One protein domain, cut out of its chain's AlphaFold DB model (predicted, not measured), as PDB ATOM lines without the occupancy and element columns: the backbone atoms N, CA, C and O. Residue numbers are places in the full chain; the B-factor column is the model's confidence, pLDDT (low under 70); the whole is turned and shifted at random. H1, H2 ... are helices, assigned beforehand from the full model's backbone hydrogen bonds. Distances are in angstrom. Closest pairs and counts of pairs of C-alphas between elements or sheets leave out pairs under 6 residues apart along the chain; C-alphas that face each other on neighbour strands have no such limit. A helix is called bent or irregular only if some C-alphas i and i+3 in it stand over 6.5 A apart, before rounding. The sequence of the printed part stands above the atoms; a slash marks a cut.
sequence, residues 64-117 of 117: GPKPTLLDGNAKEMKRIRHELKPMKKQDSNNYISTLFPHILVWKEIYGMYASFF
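AT A GLANCE: This is residues 64 to 117 of the 117 residues of an uncharacterized protein of Triticum turgidum subsp. durum (UniProt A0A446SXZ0). One long helix, H1, makes the base, and H3 rises from it at nearly a right angle, with the short H2 beside them. Loops extend past both ends of H1, and the last residues fold back towards the first. The 54 printed residues hold H1, H2, H3 in that order and no named strand: all helix, only just compact, close to loose, radius of gyration of the C-alphas 11.7 A, spans 35 by 23 by 14 A.

IN THESE COORDINATES: Find C-alpha 74 at (137.408, 130.472, 146.204); H1 runs from there to 87, 20.3 A, only just irregular, with C-alphas 83 and 86 6.9 A apart. H2 is residues 95 to 99, 6.5 A. H3, residues 101 to 110, spans 14.5 A to C-alpha 110 at (140.529, 113.702, 148.781).

HOW THE PARTS SIT: H1 and H3 touch, about perpendicular at 75 degrees; their closest C-alphas, Met 77 and His 102, are 5.7 A apart. H1 and H2 are near each other, with 6 pairs of C-alphas within 10 A. H2 and H3 are close but not clearly touching, closest C-alphas Ser 97 and Leu 104, 6.9 A. Every O i to N i+4 pair is within hydrogen-bond range in H2 and H3, and 8 of 10 in H1.

THE WHOLE: The farthest C-alphas, Leu 69 and Ser 92, are 36.5 A apart. The printed part has no cut, and no link between helices is long. Look for pLDDT under 70 at residues 67 to 71, 85 to 94 and 112 to 117.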
ATOM      1  N   GLY A  64     135.105 115.951 148.015       73.25
ATOM      2  CA  GLY A  64     135.593 117.283 147.679       73.25
ATOM      3  C   GLY A  64     135.505 118.251 148.854       73.25
ATOM      4  O   GLY A  64     134.858 117.933 149.863       73.25
ATOM      5  N   PRO A  65     136.154 119.418 148.733       74.12
ATOM      6  CA  PRO A  65     136.108 120.465 149.742       74.12
ATOM      7  C   PRO A  65     134.666 120.922 149.989       74.12
ATOM      8  O   PRO A  65     133.847 121.029 149.070       74.12
ATOM      9  N   LYS A  66     134.340 121.172 151.262       70.12
ATOM     10  CA  LYS A  66     133.038 121.734 151.624       70.12
ATOM     11  C   LYS A  66     132.988 123.181 151.118       70.12
ATOM     12  O   LYS A  66     133.857 123.966 151.492       70.12
ATOM     13  N   PRO A  67     131.982 123.549 150.314       67.69
ATOM     14  CA  PRO A  67     131.841 124.917 149.845       67.69
ATOM     15  C   PRO A  67     131.529 125.830 151.028       67.69
ATOM     16  O   PRO A  67     130.737 125.482 151.908       67.69
ATOM     17  N   THR A  68     132.111 127.023 151.025       66.38
ATOM     18  CA  THR A  68     131.689 128.085 151.938       66.38
ATOM     19  C   THR A  68     130.509 128.831 151.311       66.38
ATOM     20  O   THR A  68     130.434 128.974 150.089       66.38
ATOM     21  N   LEU A  69     129.559 129.281 152.135       58.38
ATOM     22  CA  LEU A  69     128.438 130.123 151.703       58.38
ATOM     23  C   LEU A  69     128.944 131.336 150.901       58.38
ATOM     24  O   LEU A  69     129.903 131.981 151.315       58.38
ATOM     25  N   LEU A  70     128.271 131.641 149.782       64.06
ATOM     26  CA  LEU A  70     128.508 132.765 148.854       64.06
ATOM     27  C   LEU A  70     129.819 132.720 148.043       64.06
ATOM     28  O   LEU A  70     129.760 132.837 146.824       64.06
ATOM     29  N   ASP A  71     130.969 132.482 148.676       65.69
ATOM     30  CA  ASP A  71     132.282 132.468 148.002       65.69
ATOM     31  C   ASP A  71     132.695 131.081 147.466       65.69
ATOM     32  O   ASP A  71     133.731 130.928 146.807       65.69
ATOM     33  N   GLY A  72     131.918 130.038 147.774       73.56
ATOM     34  CA  GLY A  72     132.218 128.663 147.386       73.56
ATOM     35  C   GLY A  72     133.580 128.206 147.916       73.56
ATOM     36  O   GLY A  72     133.894 128.380 149.094       73.56
ATOM     37  N   ASN A  73     134.400 127.619 147.041       78.62
ATOM     38  CA  ASN A  73     135.760 127.174 147.369       78.62
ATOM     39  C   ASN A  73     136.821 128.269 147.134       78.62
ATOM     40  O   ASN A  73     137.996 128.059 147.433       78.62
ATOM     41  N   ALA A  74     136.447 129.445 146.615       78.88
ATOM     42  CA  ALA A  74     137.408 130.472 146.204       78.88
ATOM     43  C   ALA A  74     138.191 131.055 147.388       78.88
ATOM     44  O   ALA A  74     139.382 131.356 147.260       78.88
ATOM     45  N   LYS A  75     137.541 131.186 148.550       78.38
ATOM     46  CA  LYS A  75     138.187 131.608 149.799       78.38
ATOM     47  C   LYS A  75     139.267 130.612 150.228       78.38
ATOM     48  O   LYS A  75     140.390 131.025 150.508       78.38
ATOM     49  N   GLU A  76     138.963 129.318 150.169       79.50
ATOM     50  CA  GLU A  76     139.924 128.257 150.485       79.50
ATOM     51  C   GLU A  76     141.078 128.227 149.474       79.50
ATOM     52  O   GLU A  76     142.240 128.175 149.858       79.50
ATOM     53  N   MET A  77     140.798 128.403 148.178       83.81
ATOM     54  CA  MET A  77     141.851 128.528 147.161       83.81
ATOM     55  C   MET A  77     142.777 129.723 147.428       83.81
ATOM     56  O   MET A  77     143.982 129.635 147.191       83.81
ATOM     57  N   LYS A  78     142.236 130.864 147.886       83.88
ATOM     58  CA  LYS A  78     143.033 132.044 148.266       83.88
ATOM     59  C   LYS A  78     143.886 131.759 149.502       83.88
ATOM     60  O   LYS A  78     145.062 132.114 149.485       83.88
ATOM     61  N   ARG A  79     143.324 131.090 150.512       83.75
ATOM     62  CA  ARG A  79     144.047 130.654 151.713       83.75
ATOM     63  C   ARG A  79     145.210 129.730 151.355       83.75
ATOM     64  O   ARG A  79     146.348 130.064 151.659       83.75
ATOM     65  N   ILE A  80     144.950 128.662 150.600       83.94
ATOM     66  CA  ILE A  80     145.975 127.701 150.167       83.94
ATOM     67  C   ILE A  80     147.070 128.391 149.338       83.94
ATOM     68  O   ILE A  80     148.257 128.153 149.543       83.94
ATOM     69  N   ARG A  81     146.702 129.309 148.432       82.50
ATOM     70  CA  ARG A  81     147.689 130.115 147.691       82.50
ATOM     71  C   ARG A  81     148.566 130.964 148.609       82.50
ATOM     72  O   ARG A  81     149.741 131.144 148.307       82.50
ATOM     73  N   HIS A  82     148.003 131.531 149.670       82.44
ATOM     74  CA  HIS A  82     148.753 132.349 150.617       82.44
ATOM     75  C   HIS A  82     149.679 131.496 151.496       82.44
ATOM     76  O   HIS A  82     150.829 131.868 151.698       82.44
ATOM     77  N   GLU A  83     149.207 130.339 151.960       81.31
ATOM     78  CA  GLU A  83     149.973 129.406 152.800       81.31
ATOM     79  C   GLU A  83     151.119 128.720 152.041       81.31
ATOM     80  O   GLU A  83     152.167 128.465 152.623       81.31
ATOM     81  N   LEU A  84     150.964 128.483 150.733       75.31
ATOM     82  CA  LEU A  84     151.988 127.837 149.898       75.31
ATOM     83  C   LEU A  84     152.929 128.815 149.178       75.31
ATOM     84  O   LEU A  84     153.949 128.392 148.636       75.31
ATOM     85  N   LYS A  85     152.646 130.128 149.192       66.69
ATOM     86  CA  LYS A  85     153.579 131.168 148.707       66.69
ATOM     87  C   LYS A  85     155.000 131.056 149.295       66.69
ATOM     88  O   LYS A  85     155.931 131.182 148.501       66.69
ATOM     89  N   PRO A  86     155.201 130.817 150.608       60.50
ATOM     90  CA  PRO A  86     156.541 130.682 151.185       60.50
ATOM     91  C   PRO A  86     157.226 129.334 150.891       60.50
ATOM     92  O   PRO A  86     158.433 129.223 151.066       60.50
ATOM     93  N   MET A  87     156.498 128.322 150.404       56.84
ATOM     94  CA  MET A  87     157.017 126.967 150.149       56.84
ATOM     95  C   MET A  87     157.582 126.767 148.733       56.84
ATOM     96  O   MET A  87     157.980 125.657 148.384       56.84
ATOM     97  N   LYS A  88     157.636 127.826 147.910       58.97
ATOM     98  CA  LYS A  88     158.185 127.810 146.545       58.97
ATOM     99  C   LYS A  88     159.707 127.602 146.544       58.97
ATOM    100  O   LYS A  88     160.462 128.513 146.215       58.97
ATOM    101  N   LYS A  89     160.175 126.399 146.873       55.81
ATOM    102  CA  LYS A  89     161.449 125.912 146.341       55.81
ATOM    103  C   LYS A  89     161.194 125.471 144.904       55.81
ATOM    104  O   LYS A  89     160.223 124.783 144.606       55.81
ATOM    105  N   GLN A  90     162.004 126.016 144.013       56.72
ATOM    106  CA  GLN A  90     161.846 125.995 142.570       56.72
ATOM    107  C   GLN A  90     162.103 124.589 142.008       56.72
ATOM    108  O   GLN A  90     163.181 124.316 141.496       56.72
ATOM    109  N   ASP A  91     161.106 123.706 142.072       56.44
ATOM    110  CA  ASP A  91     161.078 122.519 141.214       56.44
ATOM    111  C   ASP A  91     160.611 122.954 139.821       56.44
ATOM    112  O   ASP A  91     159.422 123.160 139.559       56.44
ATOM    113  N   SER A  92     161.578 123.135 138.922       57.50
ATOM    114  CA  SER A  92     161.409 123.623 137.544       57.50
ATOM    115  C   SER A  92     160.431 122.803 136.692       57.50
ATOM    116  O   SER A  92     159.928 123.308 135.691       57.50
ATOM    117  N   ASN A  93     160.110 121.573 137.103       61.59
ATOM    118  CA  ASN A  93     159.259 120.657 136.346       61.59
ATOM    119  C   ASN A  93     157.770 120.689 136.729       61.59
ATOM    120  O   ASN A  93     156.973 120.048 136.046       61.59
ATOM    121  N   ASN A  94     157.357 121.415 137.778       65.12
ATOM    122  CA  ASN A  94     155.976 121.340 138.276       65.12
ATOM    123  C   ASN A  94     155.239 122.690 138.236       65.12
ATOM    124  O   ASN A  94     154.871 123.283 139.252       65.12
ATOM    125  N   TYR A  95     154.997 123.182 137.018       71.50
ATOM    126  CA  TYR A  95     154.278 124.438 136.763       71.50
ATOM    127  C   TYR A  95     152.841 124.441 137.327       71.50
ATOM    128  O   TYR A  95     152.328 125.494 137.720       71.50
ATOM    129  N   ILE A  96     152.208 123.264 137.446       73.94
ATOM    130  CA  ILE A  96     150.866 123.106 138.029       73.94
ATOM    131  C   ILE A  96     150.843 123.567 139.493       73.94
ATOM    132  O   ILE A  96     149.892 124.236 139.899       73.94
ATOM    133  N   SER A  97     151.910 123.322 140.263       70.06
ATOM    134  CA  SER A  97     152.047 123.793 141.650       70.06
ATOM    135  C   SER A  97     152.044 125.316 141.764       70.06
ATOM    136  O   SER A  97     151.643 125.869 142.786       70.06
ATOM    137  N   THR A  98     152.467 126.012 140.706       70.50
ATOM    138  CA  THR A  98     152.522 127.477 140.674       70.50
ATOM    139  C   THR A  98     151.181 128.086 140.277       70.50
ATOM    140  O   THR A  98     150.752 129.069 140.885       70.50
ATOM    141  N   LEU A  99     150.508 127.505 139.279       77.38
ATOM    142  CA  LEU A  99     149.239 128.023 138.760       77.38
ATOM    143  C   LEU A  99     148.043 127.616 139.632       77.38
ATOM    144  O   LEU A  99     147.173 128.438 139.931       77.38
ATOM    145  N   PHE A 100     148.015 126.362 140.089       80.12
ATOM    146  CA  PHE A 100     146.876 125.771 140.793       80.12
ATOM    147  C   PHE A 100     147.301 124.966 142.038       80.12
ATOM    148  O   PHE A 100     146.982 123.781 142.152       80.12
ATOM    149  N   PRO A 101     147.955 125.600 143.035       80.06
ATOM    150  CA  PRO A 101     148.469 124.906 144.226       80.06
ATOM    151  C   PRO A 101     147.389 124.176 145.046       80.06
ATOM    152  O   PRO A 101     147.651 123.152 145.669       80.06
ATOM    153  N   HIS A 102     146.149 124.663 145.012       80.94
ATOM    154  CA  HIS A 102     145.007 124.054 145.701       80.94
ATOM    155  C   HIS A 102     144.606 122.687 145.133       80.94
ATOM    156  O   HIS A 102     144.107 121.858 145.887       80.94
ATOM    157  N   ILE A 103     144.847 122.417 143.842       80.06
ATOM    158  CA  ILE A 103     144.547 121.107 143.239       80.06
ATOM    159  C   ILE A 103     145.441 120.029 143.851       80.06
ATOM    160  O   ILE A 103     144.968 118.931 144.126       80.06
ATOM    161  N   LEU A 104     146.713 120.345 144.108       80.62
ATOM    162  CA  LEU A 104     147.659 119.406 144.710       80.62
ATOM    163  C   LEU A 104     147.267 119.061 146.146       80.62
ATOM    164  O   LEU A 104     147.153 117.886 146.478       80.62
ATOM    165  N   VAL A 105     146.954 120.083 146.947       80.88
ATOM    166  CA  VAL A 105     146.472 119.906 148.326       80.88
ATOM    167  C   VAL A 105     145.193 119.070 148.358       80.88
ATOM    168  O   VAL A 105     145.057 118.139 149.146       80.88
ATOM    169  N   TRP A 106     144.238 119.347 147.473       79.75
ATOM    170  CA  TRP A 106     142.994 118.583 147.435       79.75
ATOM    171  C   TRP A 106     143.168 117.167 146.892       79.75
ATOM    172  O   TRP A 106     142.460 116.270 147.344       79.75
ATOM    173  N   LYS A 107     144.113 116.939 145.977       79.56
ATOM    174  CA  LYS A 107     144.478 115.593 145.524       79.56
ATOM    175  C   LYS A 107     145.029 114.756 146.677       79.56
ATOM    176  O   LYS A 107     144.697 113.579 146.765       79.56
ATOM    177  N   GLU A 108     145.820 115.355 147.561       79.88
ATOM    178  CA  GLU A 108     146.357 114.685 148.747       79.88
ATOM    179  C   GLU A 108     145.260 114.368 149.777       79.88
ATOM    180  O   GLU A 108     145.182 113.251 150.279       79.88
ATOM    181  N   ILE A 109     144.348 115.314 150.027       78.69
ATOM    182  CA  ILE A 109     143.288 115.164 151.040       78.69
ATOM    183  C   ILE A 109     142.144 114.247 150.571       78.69
ATOM    184  O   ILE A 109     141.579 113.490 151.363       78.69
ATOM    185  N   TYR A 110     141.747 114.340 149.301       76.06
ATOM    186  CA  TYR A 110     140.529 113.702 148.781       76.06
ATOM    187  C   TYR A 110     140.794 112.601 147.744       76.06
ATOM    188  O   TYR A 110     139.879 111.828 147.448       76.06
ATOM    189  N   GLY A 111     142.017 112.491 147.219       72.62
ATOM    190  CA  GLY A 111     142.391 111.529 146.183       72.62
ATOM    191  C   GLY A 111     142.078 111.995 144.755       72.62
ATOM    192  O   GLY A 111     141.657 113.122 144.507       72.62
ATOM    193  N   MET A 112     142.287 111.102 143.782       66.31
ATOM    194  CA  MET A 112     142.195 111.413 142.344       66.31
ATOM    195  C   MET A 112     140.767 111.712 141.849       66.31
ATOM    196  O   MET A 112     140.600 112.365 140.826       66.31
ATOM    197  N   TYR A 113     139.742 111.287 142.594       61.94
ATOM    198  CA  TYR A 113     138.321 111.487 142.272       61.94
ATOM    199  C   TYR A 113     137.710 112.706 142.979       61.94
ATOM    200  O   TYR A 113     136.504 112.748 143.237       61.94
ATOM    201  N   ALA A 114     138.543 113.682 143.346       63.09
ATOM    202  CA  ALA A 114     138.086 114.893 144.001       63.09
ATOM    203  C   ALA A 114     137.318 115.796 143.018       63.09
ATOM    204  O   ALA A 114     137.864 116.198 141.993       63.09
ATOM    205  N   SER A 115     136.065 116.156 143.325       65.12
ATOM    206  CA  SER A 115     135.381 117.239 142.599       65.12
ATOM    207  C   SER A 115     135.813 118.581 143.157       65.12
ATOM    208  O   SER A 115     135.665 118.847 144.351       65.12
ATOM    209  N   PHE A 116     136.306 119.437 142.269       63.59
ATOM    210  CA  PHE A 116     136.800 120.773 142.593       63.59
ATOM    211  C   PHE A 116     135.713 121.868 142.533       63.59
ATOM    212  O   PHE A 116     135.984 123.017 142.891       63.59
ATOM    213  N   PHE A 117     134.486 121.505 142.135       54.41
ATOM    214  CA  PHE A 117     133.320 122.388 141.969       54.41
ATOM    215  C   PHE A 117     132.294 122.238 143.117       54.41
ATOM    216  O   PHE A 117     132.027 121.087 143.538       54.41
TER     217      PHE A 117